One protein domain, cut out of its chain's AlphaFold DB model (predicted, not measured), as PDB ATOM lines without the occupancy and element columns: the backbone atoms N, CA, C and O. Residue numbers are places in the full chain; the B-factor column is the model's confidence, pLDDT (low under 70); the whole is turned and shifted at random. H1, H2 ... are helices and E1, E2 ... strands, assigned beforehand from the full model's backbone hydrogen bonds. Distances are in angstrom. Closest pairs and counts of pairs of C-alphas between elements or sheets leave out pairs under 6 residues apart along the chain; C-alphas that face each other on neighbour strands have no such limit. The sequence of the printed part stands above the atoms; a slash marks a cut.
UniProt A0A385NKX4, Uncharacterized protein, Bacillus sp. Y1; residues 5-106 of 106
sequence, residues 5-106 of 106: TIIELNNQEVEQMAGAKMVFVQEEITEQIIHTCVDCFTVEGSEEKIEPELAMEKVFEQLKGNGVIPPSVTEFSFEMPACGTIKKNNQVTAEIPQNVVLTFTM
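What this domain is: This is residues 5 to 106 of the 106 residues of an uncharacterized protein of Bacillus sp. Y1 (UniProt A0A385NKX4). A long hairpin of E2 and E3, with short E5 beside the far part of E3, extends as an arm from a head in which H1 and H2 pack on one face of the small sheet E1 E6 E4. The near end of the hairpin lies by the two helices, and the unnamed stretch 87 to 98 loops from E5 back to E6. The printed part has 102 residues, with two named helices and six named strands in the order E1 H1 E2 E3 H2 E4 E5 E6, a mixed class of helices and strands. Both sheets, E2 E3 E5 and E1 E6 E4 in strand order, are antiparallel. The whole is only just loose, close to compact, with a radius of gyration of the C-alphas of 15.4 A, and only just elongated, spanning 50 by 33 by 18 A.

How they stand to each other: E2, residues 21 to 30, and E3, residues 33 to 42, form a hairpin at 155 degrees, with N 25 and O 37 within hydrogen-bond range at 2.9 A. E5, residues 83 to 86, is antiparallel to E3 at 157 degrees, with N 85 and O 34 at 2.8 A. H2, residues 52 to 65, stands up from this sheet at 47 degrees; its closest C-alphas to E3 are Pro 52 and Cys 40, 5.5 A. H1, residues 11 to 18, is on this sheet too; its closest C-alphas to E2 are Glu 15 and Lys 21, 5.2 A. H1 and H2 touch about perpendicular, at 78 degrees, with the C-alphas of Met 17 and Val 59 closest, 5.2 A. In both helices every O i to N i+4 pair is within hydrogen-bond range. In the other sheet, the inner strand E6, residues 99 to 105, has the edge strand E1, residues 5 to 10, as a neighbour, with N 7 and O 102 at 2.8 A. Its other neighbour is E4, residues 77 to 79, with N 79 and O 101 at 2.8 A. With H1 and H2 on one face, this sheet makes two layers, one of helices and one of strands. H2 has a height over it of 10.1 A. E2 and E6 are apart, as are E3 and E4.

Where its parts are: E2 is 27.8 A long and E3 26.1 A, while E5 spans 9.6 A. H2 is 19.9 A long and H1 10.3 A. E6 is 19.6 A, E1 16.7 A and E4 7.1 A. E1 begins at C-alpha 5 (188.505, 236.960, 143.207), E2 ends at C-alpha 30 (212.287, 212.623, 130.175), and E6 ends at C-alpha 105 (191.105, 242.147, 141.145).

The domain as a whole: The two C-alphas farthest apart, of Ser 72 and Asn 89, are 50.5 A apart. The printed part has no cut. The links H2 to E4 and E5 to E6 are long. Mean pLDDT of the printed part is 79.7, with residues 26 to 37 and 82 to 98 under 70.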
ATOM      1  N   THR A   5     189.486 238.029 143.406       95.19
ATOM      2  CA  THR A   5     188.505 236.960 143.207       95.19
ATOM      3  C   THR A   5     189.134 235.861 142.369       95.19
ATOM      4  O   THR A   5     189.772 236.152 141.359       95.19
ATOM      5  N   ILE A   6     188.943 234.615 142.798       94.81
ATOM      6  CA  ILE A   6     189.413 233.408 142.118       94.81
ATOM      7  C   ILE A   6     188.179 232.579 141.761       94.81
ATOM      8  O   ILE A   6     187.338 232.324 142.625       94.81
ATOM      9  N   ILE A   7     188.068 232.188 140.496       93.69
ATOM     10  CA  ILE A   7     187.018 231.316 139.973       93.69
ATOM     11  C   ILE A   7     187.696 230.057 139.446       93.69
ATOM     12  O   ILE A   7     188.545 230.133 138.562       93.69
ATOM     13  N   GLU A   8     187.308 228.904 139.974       93.31
ATOM     14  CA  GLU A   8     187.755 227.606 139.477       93.31
ATOM     15  C   GLU A   8     186.649 227.006 138.613       93.31
ATOM     16  O   GLU A   8     185.516 226.853 139.069       93.31
ATOM     17  N   LEU A   9     186.977 226.681 137.366       91.62
ATOM     18  CA  LEU A   9     186.066 226.085 136.396       91.62
ATOM     19  C   LEU A   9     186.615 224.736 135.974       91.62
ATOM     20  O   LEU A   9     187.796 224.623 135.649       91.62
ATOM     21  N   ASN A  10     185.774 223.713 135.927       90.06
ATOM     22  CA  ASN A  10     186.199 222.445 135.347       90.06
ATOM     23  C   ASN A  10     186.276 222.545 133.811       90.06
ATOM     24  O   ASN A  10     185.677 223.432 133.195       90.06
ATOM     25  N   ASN A  11     186.979 221.604 133.174       87.12
ATOM     26  CA  ASN A  11     187.136 221.594 131.715       87.12
ATOM     27  C   ASN A  11     185.802 221.694 130.956       87.12
ATOM     28  O   ASN A  11     185.722 222.427 129.979       87.12
ATOM     29  N   GLN A  12     184.745 221.002 131.396       88.00
ATOM     30  CA  GLN A  12     183.459 221.003 130.684       88.00
ATOM     31  C   GLN A  12     182.795 222.381 130.702       88.00
ATOM     32  O   GLN A  12     182.241 222.804 129.688       88.00
ATOM     33  N   GLU A  13     182.866 223.089 131.830       91.38
ATOM     34  CA  GLU A  13     182.335 224.447 131.964       91.38
ATOM     35  C   GLU A  13     183.062 225.413 131.026       91.38
ATOM     36  O   GLU A  13     182.429 226.203 130.323       91.38
ATOM     37  N   VAL A  14     184.391 225.308 130.966       91.88
ATOM     38  CA  VAL A  14     185.219 226.134 130.081       91.88
ATOM     39  C   VAL A  14     184.937 225.819 128.618       91.88
ATOM     40  O   VAL A  14     184.705 226.737 127.838       91.88
ATOM     41  N   GLU A  15     184.888 224.540 128.242       90.62
ATOM     42  CA  GLU A  15     184.589 224.121 126.870       90.62
ATOM     43  C   GLU A  15     183.209 224.601 126.409       90.62
ATOM     44  O   GLU A  15     183.046 225.080 125.284       90.62
ATOM     45  N   GLN A  16     182.209 224.517 127.291       92.12
ATOM     46  CA  GLN A  16     180.855 224.981 127.012       92.12
ATOM     47  C   GLN A  16     180.807 226.500 126.806       92.12
ATOM     48  O   GLN A  16     180.158 226.966 125.870       92.12
ATOM     49  N   MET A  17     181.490 227.273 127.655       93.38
ATOM     50  CA  MET A  17     181.530 228.736 127.546       93.38
ATOM     51  C   MET A  17     182.375 229.218 126.359       93.38
ATOM     52  O   MET A  17     182.004 230.186 125.695       93.38
ATOM     53  N   ALA A  18     183.479 228.533 126.057       91.19
ATOM     54  CA  ALA A  18     184.320 228.817 124.895       91.19
ATOM     55  C   ALA A  18     183.657 228.388 123.571       91.19
ATOM     56  O   ALA A  18     184.003 228.916 122.507       91.19
ATOM     57  N   GLY A  19     182.714 227.441 123.633       90.38
ATOM     58  CA  GLY A  19     182.103 226.802 122.468       90.38
ATOM     59  C   GLY A  19     183.084 225.909 121.702       90.38
ATOM     60  O   GLY A  19     182.960 225.766 120.486       90.38
ATOM     61  N   ALA A  20     184.095 225.370 122.387       89.81
ATOM     62  CA  ALA A  20     185.191 224.614 121.792       89.81
ATOM     63  C   ALA A  20     185.781 223.615 122.797       89.81
ATOM     64  O   ALA A  20     185.757 223.853 124.000       89.81
ATOM     65  N   LYS A  21     186.321 222.500 122.305       88.06
ATOM     66  CA  LYS A  21     186.934 221.423 123.088       88.06
ATOM     67  C   LYS A  21     188.405 221.684 123.352       88.06
ATOM     68  O   LYS A  21     189.113 222.113 122.447       88.06
ATOM     69  N   MET A  22     188.876 221.386 124.560       85.88
ATOM     70  CA  MET A  22     190.298 221.483 124.880       85.88
ATOM     71  C   MET A  22     191.063 220.361 124.184       85.88
ATOM     72  O   MET A  22     190.719 219.182 124.295       85.88
ATOM     73  N   VAL A  23     192.137 220.726 123.493       82.94
ATOM     74  CA  VAL A  23     193.095 219.783 122.925       82.94
ATOM     75  C   VAL A  23     194.341 219.789 123.787       82.94
ATOM     76  O   VAL A  23     194.958 220.828 124.014       82.94
ATOM     77  N   PHE A  24     194.713 218.600 124.246       79.25
ATOM     78  CA  PHE A  24     195.878 218.402 125.085       79.25
ATOM     79  C   PHE A  24     197.025 217.790 124.281       79.25
ATOM     80  O   PHE A  24     196.820 216.827 123.539       79.25
ATOM     81  N   VAL A  25     198.237 218.304 124.476       71.44
ATOM     82  CA  VAL A  25     199.477 217.733 123.935       71.44
ATOM     83  C   VAL A  25     200.331 217.179 125.059       71.44
ATOM     84  O   VAL A  25     200.392 217.739 126.151       71.44
ATOM     85  N   GLN A  26     200.968 216.044 124.787       65.38
ATOM     86  CA  GLN A  26     201.886 215.396 125.710       65.38
ATOM     87  C   GLN A  26     203.317 215.735 125.305       65.38
ATOM     88  O   GLN A  26     203.786 215.305 124.254       65.38
ATOM     89  N   GLU A  27     204.012 216.479 126.153       61.00
ATOM     90  CA  GLU A  27     205.441 216.729 126.040       61.00
ATOM     91  C   GLU A  27     206.204 215.741 126.930       61.00
ATOM     92  O   GLU A  27     206.046 215.711 128.154       61.00
ATOM     93  N   GLU A  28     207.038 214.896 126.323       60.56
ATOM     94  CA  GLU A  28     207.953 214.033 127.071       60.56
ATOM     95  C   GLU A  28     209.177 214.847 127.505       60.56
ATOM     96  O   GLU A  28     210.049 215.167 126.699       60.56
ATOM     97  N   ILE A  29     209.252 215.181 128.796       62.62
ATOM     98  CA  ILE A  29     210.392 215.928 129.354       62.62
ATOM     99  C   ILE A  29     211.581 214.976 129.593       62.62
ATOM    100  O   ILE A  29     212.734 215.352 129.408       62.62
ATOM    101  N   THR A  30     211.312 213.727 129.997       57.25
ATOM    102  CA  THR A  30     212.287 212.623 130.175       57.25
ATOM    103  C   THR A  30     211.565 211.266 130.090       57.25
ATOM    104  O   THR A  30     210.340 211.232 130.171       57.25
ATOM    105  N   GLU A  31     212.287 210.131 130.021       59.62
ATOM    106  CA  GLU A  31     211.704 208.763 129.965       59.62
ATOM    107  C   GLU A  31     210.639 208.476 131.051       59.62
ATOM    108  O   GLU A  31     209.817 207.567 130.901       59.62
ATOM    109  N   GLN A  32     210.638 209.254 132.138       55.22
ATOM    110  CA  GLN A  32     209.803 209.075 133.324       55.22
ATOM    111  C   GLN A  32     208.760 210.189 133.546       55.22
ATOM    112  O   GLN A  32     207.946 210.053 134.460       55.22
ATOM    113  N   ILE A  33     208.753 211.270 132.754       56.19
ATOM    114  CA  ILE A  33     207.874 212.438 132.963       56.19
ATOM    115  C   ILE A  33     207.176 212.806 131.651       56.19
ATOM    116  O   ILE A  33     207.830 213.232 130.700       56.19
ATOM    117  N   ILE A  34     205.848 212.686 131.637       60.25
ATOM    118  CA  ILE A  34     204.979 213.216 130.578       60.25
ATOM    119  C   ILE A  34     204.293 214.466 131.124       60.25
ATOM    120  O   ILE A  34     203.685 214.416 132.193       60.25
ATOM    121  N   HIS A  35     204.374 215.576 130.403       57.38
ATOM    122  CA  HIS A  35     203.672 216.807 130.727       57.38
ATOM    123  C   HIS A  35     202.525 217.008 129.736       57.38
ATOM    124  O   HIS A  35     202.752 217.129 128.539       57.38
ATOM    125  N   THR A  36     201.288 216.978 130.223       65.44
ATOM    126  CA  THR A  36     200.096 217.192 129.400       65.44
ATOM    127  C   THR A  36     199.655 218.645 129.538       65.44
ATOM    128  O   THR A  36     199.109 219.015 130.580       65.44
ATOM    129  N   CYS A  37     199.891 219.446 128.502       69.88
ATOM    130  CA  CYS A  37     199.471 220.846 128.414       69.88
ATOM    131  C   CYS A  37     198.236 220.996 127.532       69.88
ATOM    132  O   CYS A  37     198.028 220.200 126.618       69.88
ATOM    133  N   VAL A  38     197.454 222.050 127.769       74.06
ATOM    134  CA  VAL A  38     196.488 222.538 126.778       74.06
ATOM    135  C   VAL A  38     197.274 223.196 125.645       74.06
ATOM    136  O   VAL A  38     198.041 224.122 125.891       74.06
ATOM    137  N   ASP A  39     197.095 222.698 124.426       79.06
ATOM    138  CA  ASP A  39     197.715 223.235 123.208       79.06
ATOM    139  C   ASP A  39     196.811 224.287 122.570       79.06
ATOM    140  O   ASP A  39     197.206 225.421 122.333       79.06
ATOM    141  N   CYS A  40     195.559 223.912 122.322       82.06
ATOM    142  CA  CYS A  40     194.575 224.762 121.667       82.06
ATOM    143  C   CYS A  40     193.151 224.300 121.991       82.06
ATOM    144  O   CYS A  40     192.935 223.281 122.648       82.06
ATOM    145  N   PHE A  41     192.168 225.052 121.511       86.88
ATOM    146  CA  PHE A  41     190.757 224.692 121.545       86.88
ATOM    147  C   PHE A  41     190.266 224.383 120.129       86.88
ATOM    148  O   PHE A  41     190.652 225.068 119.187       86.88
ATOM    149  N   THR A  42     189.398 223.392 119.950       87.94
ATOM    150  CA  THR A  42     188.824 223.051 118.637       87.94
ATOM    151  C   THR A  42     187.308 223.115 118.663       87.94
ATOM    152  O   THR A  42     186.657 222.614 119.578       87.94
ATOM    153  N   VAL A  43     186.710 223.750 117.659       85.94
ATOM    154  CA  VAL A  43     185.246 223.813 117.551       85.94
ATOM    155  C   VAL A  43     184.724 222.475 117.028       85.94
ATOM    156  O   VAL A  43     185.237 221.944 116.045       85.94
ATOM    157  N   GLU A  44     183.686 221.919 117.659       74.12
ATOM    158  CA  GLU A  44     183.101 220.652 117.212       74.12
ATOM    159  C   GLU A  44     182.600 220.754 115.760       74.12
ATOM    160  O   GLU A  44     181.782 221.608 115.420       74.12
ATOM    161  N   GLY A  45     183.098 219.869 114.891       71.31
ATOM    162  CA  GLY A  45     182.757 219.859 113.465       71.31
ATOM    163  C   GLY A  45     183.570 220.822 112.592       71.31
ATOM    164  O   GLY A  45     183.295 220.911 111.396       71.31
ATOM    165  N   SER A  46     184.574 221.501 113.153       76.81
ATOM    166  CA  SER A  46     185.536 222.334 112.427       76.81
ATOM    167  C   SER A  46     186.971 221.862 112.686       76.81
ATOM    168  O   SER A  46     187.283 221.349 113.756       76.81
ATOM    169  N   GLU A  47     187.863 222.067 111.717       76.94
ATOM    170  CA  GLU A  47     189.318 221.943 111.929       76.94
ATOM    171  C   GLU A  47     189.933 223.245 112.478       76.94
ATOM    172  O   GLU A  47     191.149 223.354 112.635       76.94
ATOM    173  N   GLU A  48     189.099 224.249 112.761       84.81
ATOM    174  CA  GLU A  48     189.532 225.526 113.312       84.81
ATOM    175  C   GLU A  48     190.078 225.356 114.732       84.81
ATOM    176  O   GLU A  48     189.393 224.872 115.640       84.81
ATOM    177  N   LYS A  49     191.329 225.789 114.900       87.38
ATOM    178  CA  LYS A  49     192.012 225.884 116.184       87.38
ATOM    179  C   LYS A  49     191.883 227.300 116.721       87.38
ATOM    180  O   LYS A  49     192.154 228.269 116.017       87.38
ATOM    181  N   ILE A  50     191.486 227.394 117.977       89.56
ATOM    182  CA  ILE A  50     191.364 228.623 118.742       89.56
ATOM    183  C   ILE A  50     192.495 228.621 119.766       89.56
ATOM    184  O   ILE A  50     192.659 227.656 120.515       89.56
ATOM    185  N   GLU A  51     193.261 229.705 119.794       90.75
ATOM    186  CA  GLU A  51     194.312 229.902 120.792       90.75
ATOM    187  C   GLU A  51     193.710 229.968 122.208       90.75
ATOM    188  O   GLU A  51     192.622 230.540 122.379       90.75
ATOM    189  N   PRO A  52     194.382 229.413 123.233       89.94
ATOM    190  CA  PRO A  52     193.889 229.413 124.610       89.94
ATOM    191  C   PRO A  52     193.453 230.788 125.126       89.94
ATOM    192  O   PRO A  52     192.407 230.899 125.764       89.94
ATOM    193  N   GLU A  53     194.192 231.849 124.804       91.62
ATOM    194  CA  GLU A  53     193.877 233.226 125.196       91.62
ATOM    195  C   GLU A  53     192.532 233.677 124.622       91.62
ATOM    196  O   GLU A  53     191.707 234.248 125.334       91.62
ATOM    197  N   LEU A  54     192.274 233.376 123.345       92.81
ATOM    198  CA  LEU A  54     191.025 233.750 122.683       92.81
ATOM    199  C   LEU A  54     189.838 232.946 123.227       92.81
ATOM    200  O   LEU A  54     188.731 233.475 123.348       92.81
ATOM    201  N   ALA A  55     190.053 231.671 123.557       92.38
ATOM    202  CA  ALA A  55     189.041 230.850 124.213       92.38
ATOM    203  C   ALA A  55     188.704 231.394 125.611       92.38
ATOM    204  O   ALA A  55     187.526 231.515 125.955       92.38
ATOM    205  N   MET A  56     189.713 231.790 126.389       94.75
ATOM    206  CA  MET A  56     189.509 232.330 127.732       94.75
ATOM    207  C   MET A  56     188.899 233.725 127.746       94.75
ATOM    208  O   MET A  56     188.098 234.010 128.634       94.75
ATOM    209  N   GLU A  57     189.177 234.558 126.746       95.69
ATOM    210  CA  GLU A  57     188.481 235.836 126.569       95.69
ATOM    211  C   GLU A  57     186.967 235.617 126.405       95.69
ATOM    212  O   GLU A  57     186.152 236.283 127.045       95.69
ATOM    213  N   LYS A  58     186.564 234.614 125.610       94.94
ATOM    214  CA  LYS A  58     185.146 234.247 125.463       94.94
ATOM    215  C   LYS A  58     184.542 233.785 126.786       94.94
ATOM    216  O   LYS A  58     183.424 234.177 127.109       94.94
ATOM    217  N   VAL A  59     185.269 232.969 127.550       95.62
ATOM    218  CA  VAL A  59     184.831 232.491 128.872       95.62
ATOM    219  C   VAL A  59     184.643 233.668 129.829       95.62
ATOM    220  O   VAL A  59     183.605 233.769 130.481       95.62
ATOM    221  N   PHE A  60     185.599 234.594 129.873       96.38
ATOM    222  CA  PHE A  60     185.527 235.798 130.694       96.38
ATOM    223  C   PHE A  60     184.309 236.665 130.346       96.38
ATOM    224  O   PHE A  60     183.542 237.049 131.233       96.38
ATOM    225  N   GLU A  61     184.060 236.908 129.060       96.12
ATOM    226  CA  GLU A  61     182.904 237.690 128.614       96.12
ATOM    227  C   GLU A  61     181.565 236.975 128.874       96.12
ATOM    228  O   GLU A  61     180.589 237.623 129.256       96.12
ATOM    229  N   GLN A  62     181.509 235.641 128.777       96.12
ATOM    230  CA  GLN A  62     180.334 234.860 129.199       96.12
ATOM    231  C   GLN A  62     180.075 234.993 130.705       96.12
ATOM    232  O   GLN A  62     178.938 235.221 131.124       96.12
ATOM    233  N   LEU A  63     181.116 234.915 131.538       95.75
ATOM    234  CA  LEU A  63     180.995 235.100 132.988       95.75
ATOM    235  C   LEU A  63     180.527 236.516 133.351       95.75
ATOM    236  O   LEU A  63     179.732 236.676 134.283       95.75
ATOM    237  N   LYS A  64     180.960 237.536 132.601       95.25
ATOM    238  CA  LYS A  64     180.445 238.909 132.728       95.25
ATOM    239  C   LYS A  64     178.982 239.009 132.311       95.25
ATOM    240  O   LYS A  64     178.176 239.570 133.051       95.25
ATOM    241  N   GLY A  65     178.619 238.419 131.172       94.94
ATOM    242  CA  GLY A  65     177.238 238.362 130.684       94.94
ATOM    243  C   GLY A  65     176.282 237.665 131.658       94.94
ATOM    244  O   GLY A  65     175.142 238.098 131.821       94.94
ATOM    245  N   ASN A  66     176.772 236.648 132.368       93.88
ATOM    246  CA  ASN A  66     176.029 235.909 133.392       93.88
ATOM    247  C   ASN A  66     176.004 236.609 134.765       93.88
ATOM    248  O   ASN A  66     175.374 236.110 135.696       93.88
ATOM    249  N   GLY A  67     176.682 237.754 134.912       93.88
ATOM    250  CA  GLY A  67     176.741 238.520 136.159       93.88
ATOM    251  C   GLY A  67     177.638 237.912 137.243       93.88
ATOM    252  O   GLY A  67     177.575 238.355 138.389       93.88
ATOM    253  N   VAL A  68     178.466 236.919 136.900       94.44
ATOM    254  CA  VAL A  68     179.444 236.312 137.819       94.44
ATOM    255  C   VAL A  68     180.631 237.252 138.021       94.44
ATOM    256  O   VAL A  68     181.083 237.456 139.145       94.44
ATOM    257  N   ILE A  69     181.109 237.857 136.931       94.56
ATOM    258  CA  ILE A  69     182.163 238.871 136.958       94.56
ATOM    259  C   ILE A  69     181.524 240.249 136.756       94.56
ATOM    260  O   ILE A  69     180.762 240.438 135.805       94.56
ATOM    261  N   PRO A  70     181.815 241.239 137.615       93.62
ATOM    262  CA  PRO A  70     181.276 242.580 137.440       93.62
ATOM    263  C   PRO A  70     181.728 243.225 136.118       93.62
ATOM    264  O   PRO A  70     182.900 243.121 135.757       93.62
ATOM    265  N   PRO A  71     180.853 243.976 135.419       93.00
ATOM    266  CA  PRO A  71     181.192 244.596 134.134       93.00
ATOM    267  C   PRO A  71     182.367 245.581 134.186       93.00
ATOM    268  O   PRO A  71     182.975 245.861 133.159       93.00
ATOM    269  N   SER A  72     182.672 246.121 135.370       92.69
ATOM    270  CA  SER A  72     183.788 247.041 135.599       92.69
ATOM    271  C   SER A  72     185.161 246.371 135.559       92.69
ATOM    272  O   SER A  72     186.161 247.079 135.495       92.69
ATOM    273  N   VAL A  73     185.229 245.038 135.627       93.88
ATOM    274  CA  VAL A  73     186.486 244.290 135.527       93.88
ATOM    275  C   VAL A  73     186.899 244.222 134.060       93.88
ATOM    276  O   VAL A  73     186.169 243.698 133.214       93.88
ATOM    277  N   THR A  74     188.077 244.765 133.764       92.00
ATOM    278  CA  THR A  74     188.642 244.825 132.407       92.00
ATOM    279  C   THR A  74     189.837 243.907 132.214       92.00
ATOM    280  O   THR A  74     190.233 243.670 131.082       92.00
ATOM    281  N   GLU A  75     190.428 243.422 133.303       92.81
ATOM    282  CA  GLU A  75     191.636 242.608 133.281       92.81
ATOM    283  C   GLU A  75     191.424 241.356 134.124       92.81
ATOM    284  O   GLU A  75     190.855 241.406 135.219       92.81
ATOM    285  N   PHE A  76     191.910 240.233 133.614       95.50
ATOM    286  CA  PHE A  76     191.967 238.971 134.328       95.50
ATOM    287  C   PHE A  76     193.252 238.237 133.958       95.50
ATOM    288  O   PHE A  76     193.931 238.550 132.983       95.50
ATOM    289  N   SER A  77     193.579 237.249 134.769       95.19
ATOM    290  CA  SER A  77     194.617 236.264 134.508       95.19
ATOM    291  C   SER A  77     193.976 234.889 134.562       95.19
ATOM    292  O   SER A  77     192.954 234.705 135.232       95.19
ATOM    293  N   PHE A  78     194.553 233.931 133.852       93.56
ATOM    294  CA  PHE A  78     194.081 232.561 133.892       93.56
ATOM    295  C   PHE A  78     195.247 231.584 133.953       93.56
ATOM    296  O   PHE A  78     196.333 231.857 133.444       93.56
ATOM    297  N   GLU A  79     194.990 230.435 134.556       89.00
ATOM    298  CA  GLU A  79     195.894 229.296 134.586       89.00
ATOM    299  C   GLU A  79     195.152 228.084 134.029       89.00
ATOM    300  O   GLU A  79     194.076 227.716 134.510       89.00
ATOM    301  N   MET A  80     195.717 227.481 132.984       82.69
ATOM    302  CA  MET A  80     195.207 226.241 132.407       82.69
ATOM    303  C   MET A  80     195.748 225.037 133.177       82.69
ATOM    304  O   MET A  80     196.906 225.056 133.607       82.69
ATOM    305  N   PRO A  81     194.966 223.955 133.312       70.62
ATOM    306  CA  PRO A  81     195.443 222.753 133.963       70.62
ATOM    307  C   PRO A  81     196.568 222.123 133.135       70.62
ATOM    308  O   PRO A  81     196.365 221.696 132.000       70.62
ATOM    309  N   ALA A  82     197.754 222.016 133.734       60.78
ATOM    310  CA  ALA A  82     198.852 221.214 133.217       60.78
ATOM    311  C   ALA A  82     198.967 219.934 134.053       60.78
ATOM    312  O   ALA A  82     199.250 219.972 135.252       60.78
ATOM    313  N   CYS A  83     198.730 218.775 133.440       58.25
ATOM    314  CA  CYS A  83     198.862 217.490 134.122       58.25
ATOM    315  C   CYS A  83     200.261 216.919 133.891       58.25
ATOM    316  O   CYS A  83     200.528 216.270 132.882       58.25
ATOM    317  N   GLY A  84     201.165 217.122 134.850       51.00
ATOM    318  CA  GLY A  84     202.411 216.359 134.922       51.00
ATOM    319  C   GLY A  84     202.136 214.934 135.407       51.00
ATOM    320  O   GLY A  84     201.787 214.734 136.568       51.00
ATOM    321  N   THR A  85     202.302 213.935 134.544       52.97
ATOM    322  CA  THR A  85     202.229 212.517 134.918       52.97
ATOM    323  C   THR A  85     203.642 211.959 135.083       52.97
ATOM    324  O   THR A  85     204.414 211.888 134.125       52.97
ATOM    325  N   ILE A  86     203.986 211.519 136.295       52.22
ATOM    326  CA  ILE A  86     205.226 210.773 136.555       52.22
ATOM    327  C   ILE A  86     204.944 209.285 136.305       52.22
ATOM    328  O   ILE A  86     204.100 208.694 136.978       52.22
ATOM    329  N   LYS A  87     205.668 208.647 135.379       53.25
ATOM    330  CA  LYS A  87     205.625 207.188 135.184       53.25
ATOM    331  C   LYS A  87     206.281 206.503 136.396       53.25
ATOM    332  O   LYS A  87     207.484 206.259 136.400       53.25
ATOM    333  N   LYS A  88     205.510 206.159 137.433       44.62
ATOM    334  CA  LYS A  88     205.928 205.185 138.461       44.62
ATOM    335  C   LYS A  88     205.149 203.881 138.262       44.62
ATOM    336  O   LYS A  88     203.938 203.851 138.419       44.62
ATOM    337  N   ASN A  89     205.851 202.795 137.923       46.28
ATOM    338  CA  ASN A  89     205.323 201.419 137.859       46.28
ATOM    339  C   ASN A  89     204.095 201.173 136.947       46.28
ATOM    340  O   ASN A  89     203.152 200.506 137.362       46.28
ATOM    341  N   ASN A  90     204.109 201.626 135.685       48.47
ATOM    342  CA  ASN A  90     203.086 201.277 134.673       48.47
ATOM    343  C   ASN A  90     201.619 201.602 135.040       48.47
ATOM    344  O   ASN A  90     200.703 201.143 134.358       48.47
ATOM    345  N   GLN A  91     201.375 202.406 136.075       43.81
ATOM    346  CA  GLN A  91     200.045 202.889 136.431       43.81
ATOM    347  C   GLN A  91     200.009 204.407 136.264       43.81
ATOM    348  O   GLN A  91     200.765 205.138 136.896       43.81
ATOM    349  N   VAL A  92     199.141 204.870 135.364       48.81
ATOM    350  CA  VAL A  92     198.825 206.290 135.188       48.81
ATOM    351  C   VAL A  92     197.845 206.670 136.295       48.81
ATOM    352  O   VAL A  92     196.639 206.493 136.151       48.81
ATOM    353  N   THR A  93     198.349 207.132 137.436       46.25
ATOM    354  CA  THR A  93     197.518 207.740 138.485       46.25
ATOM    355  C   THR A  93     197.370 209.227 138.183       46.25
ATOM    356  O   THR A  93     198.178 210.041 138.630       46.25
ATOM    357  N   ALA A  94     196.376 209.586 137.371       45.91
ATOM    358  CA  ALA A  94     195.952 210.975 137.227       45.91
ATOM    359  C   ALA A  94     195.058 211.336 138.429       45.91
ATOM    360  O   ALA A  94     193.870 211.030 138.427       45.91
ATOM    361  N   GLU A  95     195.637 211.927 139.476       47.78
ATOM    362  CA  GLU A  95     194.922 212.343 140.702       47.78
ATOM    363  C   GLU A  95     194.910 213.870 140.915       47.78
ATOM    364  O   GLU A  95     194.769 214.336 142.043       47.78
ATOM    365  N   ILE A  96     195.050 214.686 139.864       49.50
ATOM    366  CA  ILE A  96     195.027 216.152 140.017       49.50
ATOM    367  C   ILE A  96     193.777 216.738 139.337       49.50
ATOM    368  O   ILE A  96     193.550 216.447 138.160       49.50
ATOM    369  N   PRO A  97     192.962 217.543 140.053       53.06
ATOM    370  CA  PRO A  97     191.819 218.250 139.480       53.06
ATOM    371  C   PRO A  97     192.243 219.119 138.293       53.06
ATOM    372  O   PRO A  97     193.154 219.937 138.406       53.06
ATOM    373  N   GLN A  98     191.574 218.942 137.156       69.31
ATOM    374  CA  GLN A  98     191.828 219.680 135.920       69.31
ATOM    375  C   GLN A  98     190.935 220.920 135.848       69.31
ATOM    376  O   GLN A  98     190.077 221.021 134.975       69.31
ATOM    377  N   ASN A  99     191.071 221.818 136.820       85.38
ATOM    378  CA  ASN A  99     190.324 223.068 136.802       85.38
ATOM    379  C   ASN A  99     191.165 224.159 136.136       85.38
ATOM    380  O   ASN A  99     192.361 224.277 136.398       85.38
ATOM    381  N   VAL A 100     190.522 224.962 135.298       88.06
ATOM    382  CA  VAL A 100     191.039 226.255 134.857       88.06
ATOM    383  C   VAL A 100     190.752 227.262 135.957       88.06
ATOM    384  O   VAL A 100     189.623 227.359 136.446       88.06
ATOM    385  N   VAL A 101     191.770 228.020 136.343       91.62
ATOM    386  CA  VAL A 101     191.649 229.054 137.368       91.62
ATOM    387  C   VAL A 101     191.620 230.407 136.683       91.62
ATOM    388  O   VAL A 101     192.532 230.733 135.934       91.62
ATOM    389  N   LEU A 102     190.593 231.209 136.946       93.94
ATOM    390  CA  LEU A 102     190.487 232.593 136.496       93.94
ATOM    391  C   LEU A 102     190.590 233.517 137.707       93.94
ATOM    392  O   LEU A 102     189.843 233.373 138.672       93.94
ATOM    393  N   THR A 103     191.498 234.487 137.648       95.44
ATOM    394  CA  THR A 103     191.744 235.433 138.741       95.44
ATOM    395  C   THR A 103     191.653 236.870 138.253       95.44
ATOM    396  O   THR A 103     192.257 237.232 137.244       95.44
ATOM    397  N   PHE A 104     190.948 237.715 139.001       94.44
ATOM    398  CA  PHE A 104     190.878 239.156 138.752       94.44
ATOM    399  C   PHE A 104     190.825 239.946 140.061       94.44
ATOM    400  O   PHE A 104     190.544 239.397 141.130       94.44
ATOM    401  N   THR A 105     191.115 241.244 139.985       91.75
ATOM    402  CA  THR A 105     191.105 242.147 141.145       91.75
ATOM    403  C   THR A 105     190.176 243.333 140.896       91.75
ATOM    404  O   THR A 105     190.066 243.808 139.768       91.75
ATOM    405  N   MET A 106     189.511 243.789 141.958       84.25
ATOM    406  CA  MET A 106     188.616 244.950 141.996       84.25
ATOM    407  C   MET A 106     189.009 245.932 143.095       84.25
ATOM    408  O   MET A 106     189.539 245.475 144.140       84.25
TER     409      MET A 106